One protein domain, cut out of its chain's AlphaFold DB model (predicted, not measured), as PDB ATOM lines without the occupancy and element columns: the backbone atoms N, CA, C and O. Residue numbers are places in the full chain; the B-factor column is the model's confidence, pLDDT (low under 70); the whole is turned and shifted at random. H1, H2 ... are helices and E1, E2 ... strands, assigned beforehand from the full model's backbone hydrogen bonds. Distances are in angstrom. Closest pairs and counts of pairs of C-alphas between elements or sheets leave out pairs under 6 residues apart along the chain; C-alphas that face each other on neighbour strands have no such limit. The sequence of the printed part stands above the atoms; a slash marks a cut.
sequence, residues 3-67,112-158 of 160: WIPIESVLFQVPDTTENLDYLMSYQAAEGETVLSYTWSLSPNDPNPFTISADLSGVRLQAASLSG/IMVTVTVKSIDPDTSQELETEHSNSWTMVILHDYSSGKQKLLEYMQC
ATOM      1  N   TRP A   3     109.163  17.608 -39.214       96.00
ATOM      2  CA  TRP A   3     109.418  17.804 -40.633       96.00
ATOM      3  C   TRP A   3     109.188  19.268 -40.992       96.00
ATOM      4  O   TRP A   3     108.338  19.936 -40.400       96.00
ATOM      5  N   ILE A   4     109.951  19.758 -41.958       95.56
ATOM      6  CA  ILE A   4     109.789  21.080 -42.547       95.56
ATOM      7  C   ILE A   4     109.544  20.866 -44.043       95.56
ATOM      8  O   ILE A   4     110.367  20.205 -44.671       95.56
ATOM      9  N   PRO A   5     108.463  21.407 -44.630       96.12
ATOM     10  CA  PRO A   5     107.354  22.118 -43.979       96.12
ATOM     11  C   PRO A   5     106.485  21.214 -43.090       96.12
ATOM     12  O   PRO A   5     106.467  19.994 -43.263       96.12
ATOM     13  N   ILE A   6     105.755  21.823 -42.151       94.25
ATOM     14  CA  ILE A   6     104.878  21.104 -41.203       94.25
ATOM     15  C   ILE A   6     103.516  20.820 -41.847       94.25
ATOM     16  O   ILE A   6     102.858  19.827 -41.540       94.25
ATOM     17  N   GLU A   7     103.079  21.711 -42.730       94.12
ATOM     18  CA  GLU A   7     101.821  21.621 -43.449       94.12
ATOM     19  C   GLU A   7     101.807  20.385 -44.348       94.12
ATOM     20  O   GLU A   7     102.788  20.088 -45.018       94.12
ATOM     21  N   SER A   8     100.671  19.689 -44.428       93.19
ATOM     22  CA  SER A   8     100.520  18.521 -45.308       93.19
ATOM     23  C   SER A   8     100.424  18.886 -46.793       93.19
ATOM     24  O   SER A   8     100.522  18.012 -47.649       93.19
ATOM     25  N   VAL A   9     100.197  20.163 -47.114       96.75
ATOM     26  CA  VAL A   9     100.139  20.682 -48.485       96.75
ATOM     27  C   VAL A   9     101.406  21.491 -48.735       96.75
ATOM     28  O   VAL A   9     101.598  22.522 -48.098       96.75
ATOM     29  N   LEU A  10     102.250  21.041 -49.666       96.94
ATOM     30  CA  LEU A  10     103.481  21.755 -50.016       96.94
ATOM     31  C   LEU A  10     103.163  23.032 -50.800       96.94
ATOM     32  O   LEU A  10     103.714  24.094 -50.522       96.94
ATOM     33  N   PHE A  11     102.240  22.927 -51.759       97.50
ATOM     34  CA  PHE A  11     101.707  24.064 -52.496       97.50
ATOM     35  C   PHE A  11     100.383  23.741 -53.194       97.50
ATOM     36  O   PHE A  11     100.062  22.584 -53.481       97.50
ATOM     37  N   GLN A  12      99.650  24.803 -53.519       97.31
ATOM     38  CA  GLN A  12      98.524  24.793 -54.442       97.31
ATOM     39  C   GLN A  12      98.647  26.016 -55.355       97.31
ATOM     40  O   GLN A  12      98.507  27.145 -54.885       97.31
ATOM     41  N   VAL A  13      98.937  25.800 -56.639       96.50
ATOM     42  CA  VAL A  13      99.296  26.874 -57.584       96.50
ATOM     43  C   VAL A  13      98.683  26.639 -58.970       96.50
ATOM     44  O   VAL A  13      98.347  25.498 -59.291       96.50
ATOM     45  N   PRO A  14      98.509  27.680 -59.805       94.25
ATOM     46  CA  PRO A  14      98.124  27.498 -61.204       94.25
ATOM     47  C   PRO A  14      99.272  26.917 -62.053       94.25
ATOM     48  O   PRO A  14     100.446  27.086 -61.714       94.25
ATOM     49  N   ASP A  15      98.950  26.293 -63.188       91.25
ATOM     50  CA  ASP A  15      99.910  25.773 -64.184       91.25
ATOM     51  C   ASP A  15     100.724  26.863 -64.906       91.25
ATOM     52  O   ASP A  15     101.727  26.582 -65.559       91.25
ATOM     53  N   THR A  16     100.338  28.126 -64.748       89.88
ATOM     54  CA  THR A  16     101.109  29.299 -65.186       89.88
ATOM     55  C   THR A  16     102.242  29.676 -64.228       89.88
ATOM     56  O   THR A  16     103.004  30.597 -64.509       89.88
ATOM     57  N   THR A  17     102.381  28.979 -63.096       92.69
ATOM     58  CA  THR A  17     103.448  29.256 -62.126       92.69
ATOM     59  C   THR A  17     104.802  28.781 -62.644       92.69
ATOM     60  O   THR A  17     104.942  27.675 -63.173       92.69
ATOM     61  N   GLU A  18     105.818  29.611 -62.431       93.19
ATOM     62  CA  GLU A  18     107.200  29.360 -62.826       93.19
ATOM     63  C   GLU A  18     108.123  29.341 -61.605       93.19
ATOM     64  O   GLU A  18     107.812  29.923 -60.565       93.19
ATOM     65  N   ASN A  19     109.292  28.722 -61.767       95.31
ATOM     66  CA  ASN A  19     110.393  28.741 -60.799       95.31
ATOM     67  C   ASN A  19     109.993  28.285 -59.383       95.31
ATOM     68  O   ASN A  19     110.334  28.931 -58.390       95.31
ATOM     69  N   LEU A  20     109.280  27.160 -59.285       97.00
ATOM     70  CA  LEU A  20     109.002  26.531 -57.997       97.00
ATOM     71  C   LEU A  20     110.283  25.964 -57.391       97.00
ATOM     72  O   LEU A  20     111.075  25.330 -58.093       97.00
ATOM     73  N   ASP A  21     110.443  26.148 -56.084       97.69
ATOM     74  CA  ASP A  21     111.577  25.640 -55.320       97.69
ATOM     75  C   ASP A  21     111.169  25.397 -53.864       97.69
ATOM     76  O   ASP A  21     110.876  26.335 -53.120       97.69
ATOM     77  N   TYR A  22     111.128  24.127 -53.471       97.81
ATOM     78  CA  TYR A  22     110.745  23.693 -52.134       97.81
ATOM     79  C   TYR A  22     111.785  22.735 -51.567       97.81
ATOM     80  O   TYR A  22     112.238  21.819 -52.252       97.81
ATOM     81  N   LEU A  23     112.115  22.910 -50.289       98.06
ATOM     82  CA  LEU A  23     112.971  22.002 -49.533       98.06
ATOM     83  C   LEU A  23     112.139  21.295 -48.464       98.06
ATOM     84  O   LEU A  23     111.538  21.953 -47.618       98.06
ATOM     85  N   MET A  24     112.141  19.965 -48.502       98.19
ATOM     86  CA  MET A  24     111.562  19.099 -47.481       98.19
ATOM     87  C   MET A  24     112.687  18.481 -46.659       98.19
ATOM     88  O   MET A  24     113.534  17.771 -47.201       98.19
ATOM     89  N   SER A  25     112.713  18.738 -45.357       97.62
ATOM     90  CA  SER A  25     113.789  18.285 -44.480       97.62
ATOM     91  C   SER A  25     113.276  17.826 -43.124       97.62
ATOM     92  O   SER A  25     112.181  18.175 -42.680       97.62
ATOM     93  N   TYR A  26     114.082  17.003 -42.469       96.88
ATOM     94  CA  TYR A  26     113.833  16.507 -41.129       96.88
ATOM     95  C   TYR A  26     114.682  17.280 -40.122       96.88
ATOM     96  O   TYR A  26     115.902  17.390 -40.266       96.88
ATOM     97  N   GLN A  27     114.041  17.804 -39.078       95.56
ATOM     98  CA  GLN A  27     114.740  18.404 -37.952       95.56
ATOM     99  C   GLN A  27     115.177  17.306 -36.978       95.56
ATOM    100  O   GLN A  27     114.382  16.857 -36.150       95.56
ATOM    101  N   ALA A  28     116.447  16.908 -37.087       92.06
ATOM    102  CA  ALA A  28     117.076  15.943 -36.191       92.06
ATOM    103  C   ALA A  28     116.929  16.363 -34.724       92.06
ATOM    104  O   ALA A  28     117.180  17.520 -34.367       92.06
ATOM    105  N   ALA A  29     116.503  15.424 -33.881       89.81
ATOM    106  CA  ALA A  29     116.483  15.617 -32.442       89.81
ATOM    107  C   ALA A  29     117.912  15.669 -31.874       89.81
ATOM    108  O   ALA A  29     118.894  15.328 -32.538       89.81
ATOM    109  N   GLU A  30     118.044  16.098 -30.619       87.56
ATOM    110  CA  GLU A  30     119.329  16.035 -29.925       87.56
ATOM    111  C   GLU A  30     119.832  14.583 -29.879       87.56
ATOM    112  O   GLU A  30     119.105  13.682 -29.465       87.56
ATOM    113  N   GLY A  31     121.068  14.358 -30.330       88.25
ATOM    114  CA  GLY A  31     121.660  13.021 -30.428       88.25
ATOM    115  C   GLY A  31     121.388  12.281 -31.744       88.25
ATOM    116  O   GLY A  31     121.945  11.201 -31.936       88.25
ATOM    117  N   GLU A  32     120.604  12.850 -32.666       92.62
ATOM    118  CA  GLU A  32     120.396  12.299 -34.008       92.62
ATOM    119  C   GLU A  32     121.346  12.928 -35.040       92.62
ATOM    120  O   GLU A  32     121.650  14.120 -35.013       92.62
ATOM    121  N   THR A  33     121.800  12.121 -35.996       94.31
ATOM    122  CA  THR A  33     122.566  12.554 -37.171       94.31
ATOM    123  C   THR A  33     121.895  12.034 -38.431       94.31
ATOM    124  O   THR A  33     121.687  10.833 -38.575       94.31
ATOM    125  N   VAL A  34     121.575  12.927 -39.365       96.06
ATOM    126  CA  VAL A  34     121.017  12.549 -40.667       96.06
ATOM    127  C   VAL A  34     122.075  11.832 -41.503       96.06
ATOM    128  O   VAL A  34     123.182  12.342 -41.672       96.06
ATOM    129  N   LEU A  35     121.720  10.667 -42.048       96.88
ATOM    130  CA  LEU A  35     122.584   9.877 -42.923       96.88
ATOM    131  C   LEU A  35     122.203  10.011 -44.398       96.88
ATOM    132  O   LEU A  35     123.078  10.080 -45.258       96.88
ATOM    133  N   SER A  36     120.907  10.017 -44.701       97.81
ATOM    134  CA  SER A  36     120.415  10.072 -46.076       97.81
ATOM    135  C   SER A  36     118.950  10.494 -46.138       97.81
ATOM    136  O   SER A  36     118.207  10.391 -45.161       97.81
ATOM    137  N   TYR A  37     118.542  10.940 -47.324       98.38
ATOM    138  CA  TYR A  37     117.145  11.097 -47.696       98.38
ATOM    139  C   TYR A  37     116.853  10.273 -48.943       98.38
ATOM    140  O   TYR A  37     117.665  10.192 -49.867       98.38
ATOM    141  N   THR A  38     115.655   9.710 -48.990       98.31
ATOM    142  CA  THR A  38     115.068   9.090 -50.174       98.31
ATOM    143  C   THR A  38     113.677   9.667 -50.403       98.31
ATOM    144  O   THR A  38     113.074  10.250 -49.499       98.31
ATOM    145  N   TRP A  39     113.170   9.555 -51.627       98.19
ATOM    146  CA  TRP A  39     111.865  10.097 -51.979       98.19
ATOM    147  C   TRP A  39     111.151   9.245 -53.021       98.19
ATOM    148  O   TRP A  39     111.766   8.483 -53.767       98.19
ATOM    149  N   SER A  40     109.834   9.403 -53.078       97.81
ATOM    150  CA  SER A  40     108.983   8.875 -54.142       97.81
ATOM    151  C   SER A  40     107.871   9.869 -54.469       97.81
ATOM    152  O   SER A  40     107.434  10.621 -53.598       97.81
ATOM    153  N   LEU A  41     107.433   9.884 -55.727       98.00
ATOM    154  CA  LEU A  41     106.406  10.785 -56.247       98.00
ATOM    155  C   LEU A  41     105.272   9.967 -56.875       98.00
ATOM    156  O   LEU A  41     105.536   9.009 -57.605       98.00
ATOM    157  N   SER A  42     104.026  10.357 -56.613       97.12
ATOM    158  CA  SER A  42     102.831   9.756 -57.211       97.12
ATOM    159  C   SER A  42     101.806  10.829 -57.611       97.12
ATOM    160  O   SER A  42     101.457  11.637 -56.751       97.12
ATOM    161  N   PRO A  43     101.292  10.843 -58.854       95.19
ATOM    162  CA  PRO A  43     101.742  10.022 -59.975       95.19
ATOM    163  C   PRO A  43     103.169  10.400 -60.403       95.19
ATOM    164  O   PRO A  43     103.657  11.487 -60.104       95.19
ATOM    165  N   ASN A  44     103.850   9.482 -61.086       89.31
ATOM    166  CA  ASN A  44     105.192   9.710 -61.622       89.31
ATOM    167  C   ASN A  44     105.187  10.191 -63.084       89.31
ATOM    168  O   ASN A  44     106.256  10.490 -63.610       89.31
ATOM    169  N   ASP A  45     104.021  10.241 -63.731       85.56
ATOM    170  CA  ASP A  45     103.842  10.720 -65.098       85.56
ATOM    171  C   ASP A  45     102.454  11.382 -65.253       85.56
ATOM    172  O   ASP A  45     101.461  10.795 -64.804       85.56
ATOM    173  N   PRO A  46     102.355  12.585 -65.853       87.81
ATOM    174  CA  PRO A  46     103.466  13.477 -66.205       87.81
ATOM    175  C   PRO A  46     104.209  13.968 -64.956       87.81
ATOM    176  O   PRO A  46     103.579  14.306 -63.964       87.81
ATOM    177  N   ASN A  47     105.543  14.030 -64.987       91.19
ATOM    178  CA  ASN A  47     106.329  14.599 -63.885       91.19
ATOM    179  C   ASN A  47     106.990  15.922 -64.307       91.19
ATOM    180  O   ASN A  47     107.996  15.890 -65.018       91.19
ATOM    181  N   PRO A  48     106.467  17.082 -63.863       92.44
ATOM    182  CA  PRO A  48     107.080  18.383 -64.140       92.44
ATOM    183  C   PRO A  48     108.285  18.708 -63.246       92.44
ATOM    184  O   PRO A  48     108.908  19.755 -63.422       92.44
ATOM    185  N   PHE A  49     108.584  17.872 -62.248       96.56
ATOM    186  CA  PHE A  49     109.509  18.207 -61.176       96.56
ATOM    187  C   PHE A  49     110.904  17.616 -61.394       96.56
ATOM    188  O   PHE A  49     111.075  16.419 -61.632       96.56
ATOM    189  N   THR A  50     111.916  18.452 -61.180       97.38
ATOM    190  CA  THR A  50     113.281  18.017 -60.886       97.38
ATOM    191  C   THR A  50     113.394  17.838 -59.378       97.38
ATOM    192  O   THR A  50     113.247  18.805 -58.630       97.38
ATOM    193  N   ILE A  51     113.643  16.608 -58.927       97.62
ATOM    194  CA  ILE A  51     113.747  16.283 -57.502       97.62
ATOM    195  C   ILE A  51     115.148  15.748 -57.212       97.62
ATOM    196  O   ILE A  51     115.607  14.798 -57.848       97.62
ATOM    197  N   SER A  52     115.831  16.360 -56.250       97.81
ATOM    198  CA  SER A  52     117.156  15.954 -55.780       97.81
ATOM    199  C   SER A  52     117.153  15.766 -54.267       97.81
ATOM    200  O   SER A  52     116.290  16.286 -53.562       97.81
ATOM    201  N   ALA A  53     118.100  14.981 -53.760       98.00
ATOM    202  CA  ALA A  53     118.241  14.723 -52.336       98.00
ATOM    203  C   ALA A  53     119.708  14.823 -51.926       98.00
ATOM    204  O   ALA A  53     120.586  14.276 -52.596       98.00
ATOM    205  N   ASP A  54     119.953  15.509 -50.817       96.75
ATOM    206  CA  ASP A  54     121.238  15.561 -50.130       96.75
ATOM    207  C   ASP A  54     121.015  15.547 -48.608       96.75
ATOM    208  O   ASP A  54     119.892  15.371 -48.140       96.75
ATOM    209  N   LEU A  55     122.074  15.703 -47.810       96.00
ATOM    210  CA  LEU A  55     121.986  15.659 -46.342       96.00
ATOM    211  C   LEU A  55     121.154  16.798 -45.725       96.00
ATOM    212  O   LEU A  55     120.800  16.730 -44.549       96.00
ATOM    213  N   SER A  56     120.835  17.834 -46.494       95.69
ATOM    214  CA  SER A  56     119.997  18.961 -46.082       95.69
ATOM    215  C   SER A  56     118.508  18.679 -46.286       95.69
ATOM    216  O   SER A  56     117.683  19.363 -45.681       95.69
ATOM    217  N   GLY A  57     118.151  17.705 -47.129       97.75
ATOM    218  CA  GLY A  57     116.769  17.341 -47.421       97.75
ATOM    219  C   GLY A  57     116.531  16.924 -48.868       97.75
ATOM    220  O   GLY A  57     117.451  16.718 -49.660       97.75
ATOM    221  N   VAL A  58     115.250  16.826 -49.211       98.56
ATOM    222  CA  VAL A  58     114.764  16.607 -50.573       98.56
ATOM    223  C   VAL A  58     114.315  17.939 -51.148       98.56
ATOM    224  O   VAL A  58     113.414  18.584 -50.612       98.56
ATOM    225  N   ARG A  59     114.939  18.358 -52.245       98.44
ATOM    226  CA  ARG A  59     114.598  19.582 -52.960       98.44
ATOM    227  C   ARG A  59     113.751  19.244 -54.176       98.44
ATOM    228  O   ARG A  59     114.131  18.396 -54.978       98.44
ATOM    229  N   LEU A  60     112.620  19.921 -54.314       98.19
ATOM    230  CA  LEU A  60     111.705  19.803 -55.440       98.19
ATOM    231  C   LEU A  60     111.654  21.133 -56.179       98.19
ATOM    232  O   LEU A  60     111.383  22.173 -55.581       98.19
ATOM    233  N   GLN A  61     111.907  21.086 -57.483       98.12
ATOM    234  CA  GLN A  61     111.944  22.266 -58.335       98.12
ATOM    235  C   GLN A  61     111.142  22.046 -59.616       98.12
ATOM    236  O   GLN A  61     111.113  20.942 -60.153       98.12
ATOM    237  N   ALA A  62     110.540  23.108 -60.143       97.00
ATOM    238  CA  ALA A  62     109.969  23.121 -61.488       97.00
ATOM    239  C   ALA A  62     110.216  24.484 -62.138       97.00
ATOM    240  O   ALA A  62     109.845  25.515 -61.580       97.00
ATOM    241  N   ALA A  63     110.832  24.490 -63.322       95.00
ATOM    242  CA  ALA A  63     111.078  25.729 -64.061       95.00
ATOM    243  C   ALA A  63     109.766  26.342 -64.577       95.00
ATOM    244  O   ALA A  63     109.560  27.546 -64.470       95.00
ATOM    245  N   SER A  64     108.862  25.502 -65.083       91.25
ATOM    246  CA  SER A  64     107.532  25.885 -65.551       91.25
ATOM    247  C   SER A  64     106.571  24.712 -65.371       91.25
ATOM    248  O   SER A  64     106.966  23.558 -65.537       91.25
ATOM    249  N   LEU A  65     105.317  25.014 -65.035       92.00
ATOM    250  CA  LEU A  65     104.217  24.046 -64.990       92.00
ATOM    251  C   LEU A  65     103.317  24.107 -66.237       92.00
ATOM    252  O   LEU A  65     102.311  23.399 -66.323       92.00
ATOM    253  N   SER A  66     103.666  24.950 -67.211       85.94
ATOM    254  CA  SER A  66     102.841  25.176 -68.394       85.94
ATOM    255  C   SER A  66     102.812  23.953 -69.306       85.94
ATOM    256  O   SER A  66     103.819  23.276 -69.508       85.94
ATOM    257  N   GLY A  67     101.646  23.685 -69.899       81.94
ATOM    258  CA  GLY A  67     101.457  22.564 -70.825       81.94
ATOM    259  C   GLY A  67     101.176  21.216 -70.154       81.94
ATOM    260  O   GLY A  67     101.022  20.216 -70.852       81.94
ATOM    261  N   ILE A 112     104.309  13.665 -52.765       98.25
ATOM    262  CA  ILE A 112     105.702  13.296 -52.529       98.25
ATOM    263  C   ILE A 112     105.816  12.688 -51.140       98.25
ATOM    264  O   ILE A 112     105.341  13.269 -50.168       98.25
ATOM    265  N   MET A 113     106.433  11.515 -51.053       98.19
ATOM    266  CA  MET A 113     106.813  10.886 -49.795       98.19
ATOM    267  C   MET A 113     108.327  10.977 -49.658       98.19
ATOM    268  O   MET A 113     109.045  10.541 -50.556       98.19
ATOM    269  N   VAL A 114     108.796  11.535 -48.546       98.31
ATOM    270  CA  VAL A 114     110.213  11.639 -48.195       98.31
ATOM    271  C   VAL A 114     110.477  10.752 -46.994       98.31
ATOM    272  O   VAL A 114     109.744  10.815 -46.008       98.31
ATOM    273  N   THR A 115     111.546   9.970 -47.069       98.12
ATOM    274  CA  THR A 115     112.055   9.167 -45.961       98.12
ATOM    275  C   THR A 115     113.465   9.630 -45.629       98.12
ATOM    276  O   THR A 115     114.300   9.759 -46.522       98.12
ATOM    277  N   VAL A 116     113.727   9.889 -44.354       97.94
ATOM    278  CA  VAL A 116     115.057  10.194 -43.823       97.94
ATOM    279  C   VAL A 116     115.552   8.996 -43.029       97.94
ATOM    280  O   VAL A 116     114.802   8.426 -42.236       97.94
ATOM    281  N   THR A 117     116.816   8.641 -43.217       97.38
ATOM    282  CA  THR A 117     117.517   7.703 -42.340       97.38
ATOM    283  C   THR A 117     118.386   8.513 -41.390       97.38
ATOM    284  O   THR A 117     119.220   9.316 -41.823       97.38
ATOM    285  N   VAL A 118     118.190   8.320 -40.088       96.19
ATOM    286  CA  VAL A 118     118.962   8.971 -39.029       96.19
ATOM    287  C   VAL A 118     119.688   7.940 -38.189       96.19
ATOM    288  O   VAL A 118     119.228   6.816 -38.017       96.19
ATOM    289  N   LYS A 119     120.821   8.347 -37.638       95.31
ATOM    290  CA  LYS A 119     121.611   7.584 -36.684       95.31
ATOM    291  C   LYS A 119     121.520   8.230 -35.314       95.31
ATOM    292  O   LYS A 119     121.702   9.439 -35.204       95.31
ATOM    293  N   SER A 120     121.296   7.430 -34.284       92.69
ATOM    294  CA  SER A 120     121.333   7.844 -32.880       92.69
ATOM    295  C   SER A 120     122.135   6.843 -32.048       92.69
ATOM    296  O   SER A 120     122.500   5.771 -32.535       92.69
ATOM    297  N   ILE A 121     122.457   7.205 -30.806       88.81
ATOM    298  CA  ILE A 121     123.053   6.284 -29.834       88.81
ATOM    299  C   ILE A 121     121.951   5.859 -28.869       88.81
ATOM    300  O   ILE A 121     121.352   6.706 -28.207       88.81
ATOM    301  N   ASP A 122     121.710   4.555 -28.782       81.12
ATOM    302  CA  ASP A 122     120.783   3.982 -27.815       81.12
ATOM    303  C   ASP A 122     121.306   4.255 -26.388       81.12
ATOM    304  O   ASP A 122     122.423   3.840 -26.052       81.12
ATOM    305  N   PRO A 123     120.536   4.958 -25.538       79.25
ATOM    306  CA  PRO A 123     120.972   5.322 -24.194       79.25
ATOM    307  C   PRO A 123     121.155   4.111 -23.265       79.25
ATOM    308  O   PRO A 123     121.939   4.198 -22.320       79.25
ATOM    309  N   ASP A 124     120.481   2.989 -23.530       84.75
ATOM    310  CA  ASP A 124     120.517   1.790 -22.687       84.75
ATOM    311  C   ASP A 124     121.655   0.839 -23.084       84.75
ATOM    312  O   ASP A 124     122.240   0.163 -22.233       84.75
ATOM    313  N   THR A 125     121.999   0.787 -24.374       85.81
ATOM    314  CA  THR A 125     123.001  -0.156 -24.905       85.81
ATOM    315  C   THR A 125     124.294   0.507 -25.374       85.81
ATOM    316  O   THR A 125     125.288  -0.187 -25.600       85.81
ATOM    317  N   SER A 126     124.313   1.840 -25.495       83.44
ATOM    318  CA  SER A 126     125.407   2.622 -26.094       83.44
ATOM    319  C   SER A 126     125.751   2.206 -27.531       83.44
ATOM    320  O   SER A 126     126.846   2.495 -28.015       83.44
ATOM    321  N   GLN A 127     124.839   1.504 -28.209       88.44
ATOM    322  CA  GLN A 127     125.007   1.073 -29.591       88.44
ATOM    323  C   GLN A 127     124.444   2.107 -30.558       88.44
ATOM    324  O   GLN A 127     123.530   2.865 -30.240       88.44
ATOM    325  N   GLU A 128     125.009   2.125 -31.759       89.00
ATOM    326  CA  GLU A 128     124.501   2.941 -32.851       89.00
ATOM    327  C   GLU A 128     123.221   2.313 -33.407       89.00
ATOM    328  O   GLU A 128     123.210   1.137 -33.776       89.00
ATOM    329  N   LEU A 129     122.154   3.106 -33.477       92.94
ATOM    330  CA  LEU A 129     120.864   2.709 -34.023       92.94
ATOM    331  C   LEU A 129     120.533   3.576 -35.237       92.94
ATOM    332  O   LEU A 129     120.502   4.803 -35.142       92.94
ATOM    333  N   GLU A 130     120.240   2.930 -36.361       94.69
ATOM    334  CA  GLU A 130     119.661   3.588 -37.530       94.69
ATOM    335  C   GLU A 130     118.137   3.493 -37.471       94.69
ATOM    336  O   GLU A 130     117.571   2.427 -37.229       94.69
ATOM    337  N   THR A 131     117.463   4.624 -37.647       93.81
ATOM    338  CA  THR A 131     116.001   4.727 -37.646       93.81
ATOM    339  C   THR A 131     115.549   5.484 -38.881       93.81
ATOM    340  O   THR A 131     116.208   6.420 -39.332       93.81
ATOM    341  N   GLU A 132     114.413   5.073 -39.432       95.81
ATOM    342  CA  GLU A 132     113.779   5.761 -40.546       95.81
ATOM    343  C   GLU A 132     112.564   6.548 -40.068       95.81
ATOM    344  O   GLU A 132     111.735   6.058 -39.297       95.81
ATOM    345  N   HIS A 133     112.436   7.766 -40.581       96.06
ATOM    346  CA  HIS A 133     111.220   8.553 -40.459       96.06
ATOM    347  C   HIS A 133     110.725   8.905 -41.850       96.06
ATOM    348  O   HIS A 133     111.524   9.205 -42.735       96.06
ATOM    349  N   SER A 134     109.408   8.954 -42.026       96.94
ATOM    350  CA  SER A 134     108.801   9.368 -43.289       96.94
ATOM    351  C   SER A 134     107.766  10.460 -43.075       96.94
ATOM    352  O   SER A 134     107.102  10.507 -42.037       96.94
ATOM    353  N   ASN A 135     107.607  11.313 -44.080       97.94
ATOM    354  CA  ASN A 135     106.483  12.229 -44.197       97.94
ATOM    355  C   ASN A 135     106.047  12.360 -45.655       97.94
ATOM    356  O   ASN A 135     106.805  12.048 -46.576       97.94
ATOM    357  N   SER A 136     104.818  12.819 -45.864       97.75
ATOM    358  CA  SER A 136     104.263  13.031 -47.194       97.75
ATOM    359  C   SER A 136     103.596  14.388 -47.319       97.75
ATOM    360  O   SER A 136     102.873  14.803 -46.413       97.75
ATOM    361  N   TRP A 137     103.757  15.014 -48.481       98.44
ATOM    362  CA  TRP A 137     103.085  16.260 -48.825       98.44
ATOM    363  C   TRP A 137     102.285  16.115 -50.107       98.44
ATOM    364  O   TRP A 137     102.737  15.498 -51.073       98.44
ATOM    365  N   THR A 138     101.119  16.749 -50.134       98.12
ATOM    366  CA  THR A 138     100.324  16.912 -51.347       98.12
ATOM    367  C   THR A 138     100.720  18.190 -52.075       98.12
ATOM    368  O   THR A 138     100.935  19.230 -51.451       98.12
ATOM    369  N   MET A 139     100.750  18.128 -53.395       97.94
ATOM    370  CA  MET A 139     101.021  19.237 -54.299       97.94
ATOM    371  C   MET A 139      99.889  19.313 -55.307       97.94
ATOM    372  O   MET A 139      99.546  18.309 -55.932       97.94
ATOM    373  N   VAL A 140      99.309  20.496 -55.457       97.06
ATOM    374  CA  VAL A 140      98.142  20.693 -56.314       97.06
ATOM    375  C   VAL A 140      98.482  21.699 -57.398       97.06
ATOM    376  O   VAL A 140      98.856  22.836 -57.106       97.06
ATOM    377  N   ILE A 141      98.313  21.284 -58.649       96.25
ATOM    378  CA  ILE A 141      98.396  22.173 -59.804       96.25
ATOM    379  C   ILE A 141      96.981  22.358 -60.337       96.25
ATOM    380  O   ILE A 141      96.280  21.386 -60.616       96.25
ATOM    381  N   LEU A 142      96.548  23.605 -60.450       94.50
ATOM    382  CA  LEU A 142      95.241  23.972 -60.978       94.50
ATOM    383  C   LEU A 142      95.394  24.450 -62.416       94.50
ATOM    384  O   LEU A 142      96.322  25.190 -62.726       94.50
ATOM    385  N   HIS A 143      94.475  24.045 -63.282       89.88
ATOM    386  CA  HIS A 143      94.448  24.544 -64.648       89.88
ATOM    387  C   HIS A 143      94.008  26.009 -64.634       89.88
ATOM    388  O   HIS A 143      92.890  26.329 -64.220       89.88
ATOM    389  N   ASP A 144      94.874  26.897 -65.097       83.81
ATOM    390  CA  ASP A 144      94.534  28.269 -65.413       83.81
ATOM    391  C   ASP A 144      94.264  28.375 -66.917       83.81
ATOM    392  O   ASP A 144      95.174  28.428 -67.741       83.81
ATOM    393  N   TYR A 145      92.981  28.434 -67.284       71.44
ATOM    394  CA  TYR A 145      92.514  28.537 -68.674       71.44
ATOM    395  C   TYR A 145      93.112  29.727 -69.457       71.44
ATOM    396  O   TYR A 145      92.946  29.812 -70.680       71.44
ATOM    397  N   SER A 146      93.791  30.662 -68.781       67.19
ATOM    398  CA  SER A 146      94.554  31.733 -69.416       67.19
ATOM    399  C   SER A 146      95.714  31.219 -70.287       67.19
ATOM    400  O   SER A 146      95.972  31.817 -71.333       67.19
ATOM    401  N   SER A 147      96.338  30.085 -69.944       61.81
ATOM    402  CA  SER A 147      97.479  29.512 -70.675       61.81
ATOM    403  C   SER A 147      97.084  29.034 -72.081       61.81
ATOM    404  O   SER A 147      97.690  29.429 -73.080       61.81
ATOM    405  N   GLY A 148      95.987  28.275 -72.190       66.75
ATOM    406  CA  GLY A 148      95.411  27.858 -73.475       66.75
ATOM    407  C   GLY A 148      94.912  29.038 -74.315       66.75
ATOM    408  O   GLY A 148      95.095  29.063 -75.532       66.75
ATOM    409  N   LYS A 149      94.344  30.065 -73.669       69.12
ATOM    410  CA  LYS A 149      93.938  31.303 -74.344       69.12
ATOM    411  C   LYS A 149      95.137  32.064 -74.908       69.12
ATOM    412  O   LYS A 149      95.052  32.577 -76.021       69.12
ATOM    413  N   GLN A 150      96.239  32.159 -74.168       70.00
ATOM    414  CA  GLN A 150      97.443  32.829 -74.648       70.00
ATOM    415  C   GLN A 150      98.056  32.083 -75.837       70.00
ATOM    416  O   GLN A 150      98.347  32.715 -76.848       70.00
ATOM    417  N   LYS A 151      98.152  30.749 -75.770       70.38
ATOM    418  CA  LYS A 151      98.595  29.916 -76.901       70.38
ATOM    419  C   LYS A 151      97.726  30.100 -78.141       70.38
ATOM    420  O   LYS A 151      98.252  30.255 -79.239       70.38
ATOM    421  N   LEU A 152      96.408  30.155 -77.959       72.31
ATOM    422  CA  LEU A 152      95.473  30.457 -79.038       72.31
ATOM    423  C   LEU A 152      95.743  31.839 -79.649       72.31
ATOM    424  O   LEU A 152      95.794  31.963 -80.868       72.31
ATOM    425  N   LEU A 153      95.961  32.869 -78.824       74.62
ATOM    426  CA  LEU A 153      96.274  34.221 -79.299       74.62
ATOM    427  C   LEU A 153      97.614  34.288 -80.047       74.62
ATOM    428  O   LEU A 153      97.670  34.910 -81.105       74.62
ATOM    429  N   GLU A 154      98.664  33.645 -79.531       74.81
ATOM    430  CA  GLU A 154      99.973  33.530 -80.194       74.81
ATOM    431  C   GLU A 154      99.830  32.868 -81.568       74.81
ATOM    432  O   GLU A 154     100.359  33.357 -82.566       74.81
ATOM    433  N   TYR A 155      99.055  31.787 -81.635       72.75
ATOM    434  CA  TYR A 155      98.831  31.046 -82.867       72.75
ATOM    435  C   TYR A 155      97.988  31.830 -83.884       72.75
ATOM    436  O   TYR A 155      98.319  31.862 -85.066       72.75
ATOM    437  N   MET A 156      96.947  32.541 -83.439       71.31
ATOM    438  CA  MET A 156      96.141  33.419 -84.300       71.31
ATOM    439  C   MET A 156      96.928  34.615 -84.861       71.31
ATOM    440  O   MET A 156      96.509  35.214 -85.848       71.31
ATOM    441  N   GLN A 157      98.046  34.988 -84.233       73.62
ATOM    442  CA  GLN A 157      98.937  36.057 -84.694       73.62
ATOM    443  C   GLN A 157     100.056  35.556 -85.620       73.62
ATOM    444  O   GLN A 157     100.838  36.370 -86.113       73.62
ATOM    445  N   CYS A 158     100.131  34.246 -85.877       70.44
ATOM    446  CA  CYS A 158     101.069  33.639 -86.818       70.44
ATOM    447  C   CYS A 158     100.824  34.224 -88.218       70.44
ATOM    448  O   CYS A 158      99.791  33.965 -88.836       70.44
TER     449      CYS A 158
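What this domain is: This is residues 3 to 67 and 112 to 158 of the 160 residues of an uncharacterized protein of Vibrio chagasii (UniProt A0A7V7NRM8). A long, slender sandwich of two strand sheets partly face to face: a curled sheet of four strands, E1, E7, E6 and E3, covers a smaller sheet of E2, E5 and E4. The E6 and E7 hairpin makes one far end, and at the other end H1 runs on beyond both sheets, with residues 152 to 158 sticking out. The printed part has 112 residues, with seven named strands and then one named helix in the order E1 E2 E3 E4 E5 E6 E7 H1, and is mostly strand. The larger sheet, in the order E1 E7 E6 E3, is mixed, and the smaller, E2 E5 E4, is antiparallel. The whole is loose, with a radius of gyration of the C-alphas of 19.2 A and spans of 73 by 21 by 20 A.

Where its parts are: E1, residues 9 to 14, begins at C-alpha 9 (100.139, 20.682, -48.485). E2, residues 18 to 27, is 28.2 A long, and E3, residues 33 to 42, 28.3 A. E4 is residues 50 to 54 and E5, residues 57 to 64, is 22.1 A long. After the cut, E6, residues 112 to 121, is 29.4 A long. E7, residues 128 to 142, the longest strand, measures 45.7 A and ends at C-alpha 142 (95.241, 23.972, -60.978). H1, residues 146 to 156, is 15.1 A long and ends at C-alpha 156 (96.141, 33.419, -84.300).

How they stand to each other: In the twisted larger sheet, E7 is staggered. Its residues 128 to 137 pair with E6, antiparallel, with N 114 and O 135 2.8 A apart. Its residues 138 to 142 pair with E1, parallel, with N 10 and O 138 2.9 A apart. E3, an edge strand, is antiparallel to E6, with N 38 and O 115 2.8 A apart. In the other sheet E5 is the inner strand, antiparallel to E2, with N 22 and O 60 2.9 A apart, and in a hairpin with E4, with N 52 and O 59 2.9 A apart. Across the sandwich, two sheets face to face, the closest C-alphas of E3 and E4 are those of Tyr 37 and Ala 53, 6.0 A apart. Residues 3 to 4 pair with residues 25 to 26 of E2, antiparallel. H1 is not on either sheet, and every O i to N i+4 pair in it is within hydrogen-bond range.

The domain as a whole: The C-alphas farthest apart, those of Asp 124 and Cys 158, are 74.2 A apart. Residues 68 to 111 are not printed, and C-alphas 67 and 112 are 20.9 A apart across that cut. Of the links that are printed whole, none is long. Mean pLDDT of the printed part is 91.3, and residues 146 to 149, which belong to H1, are under 70.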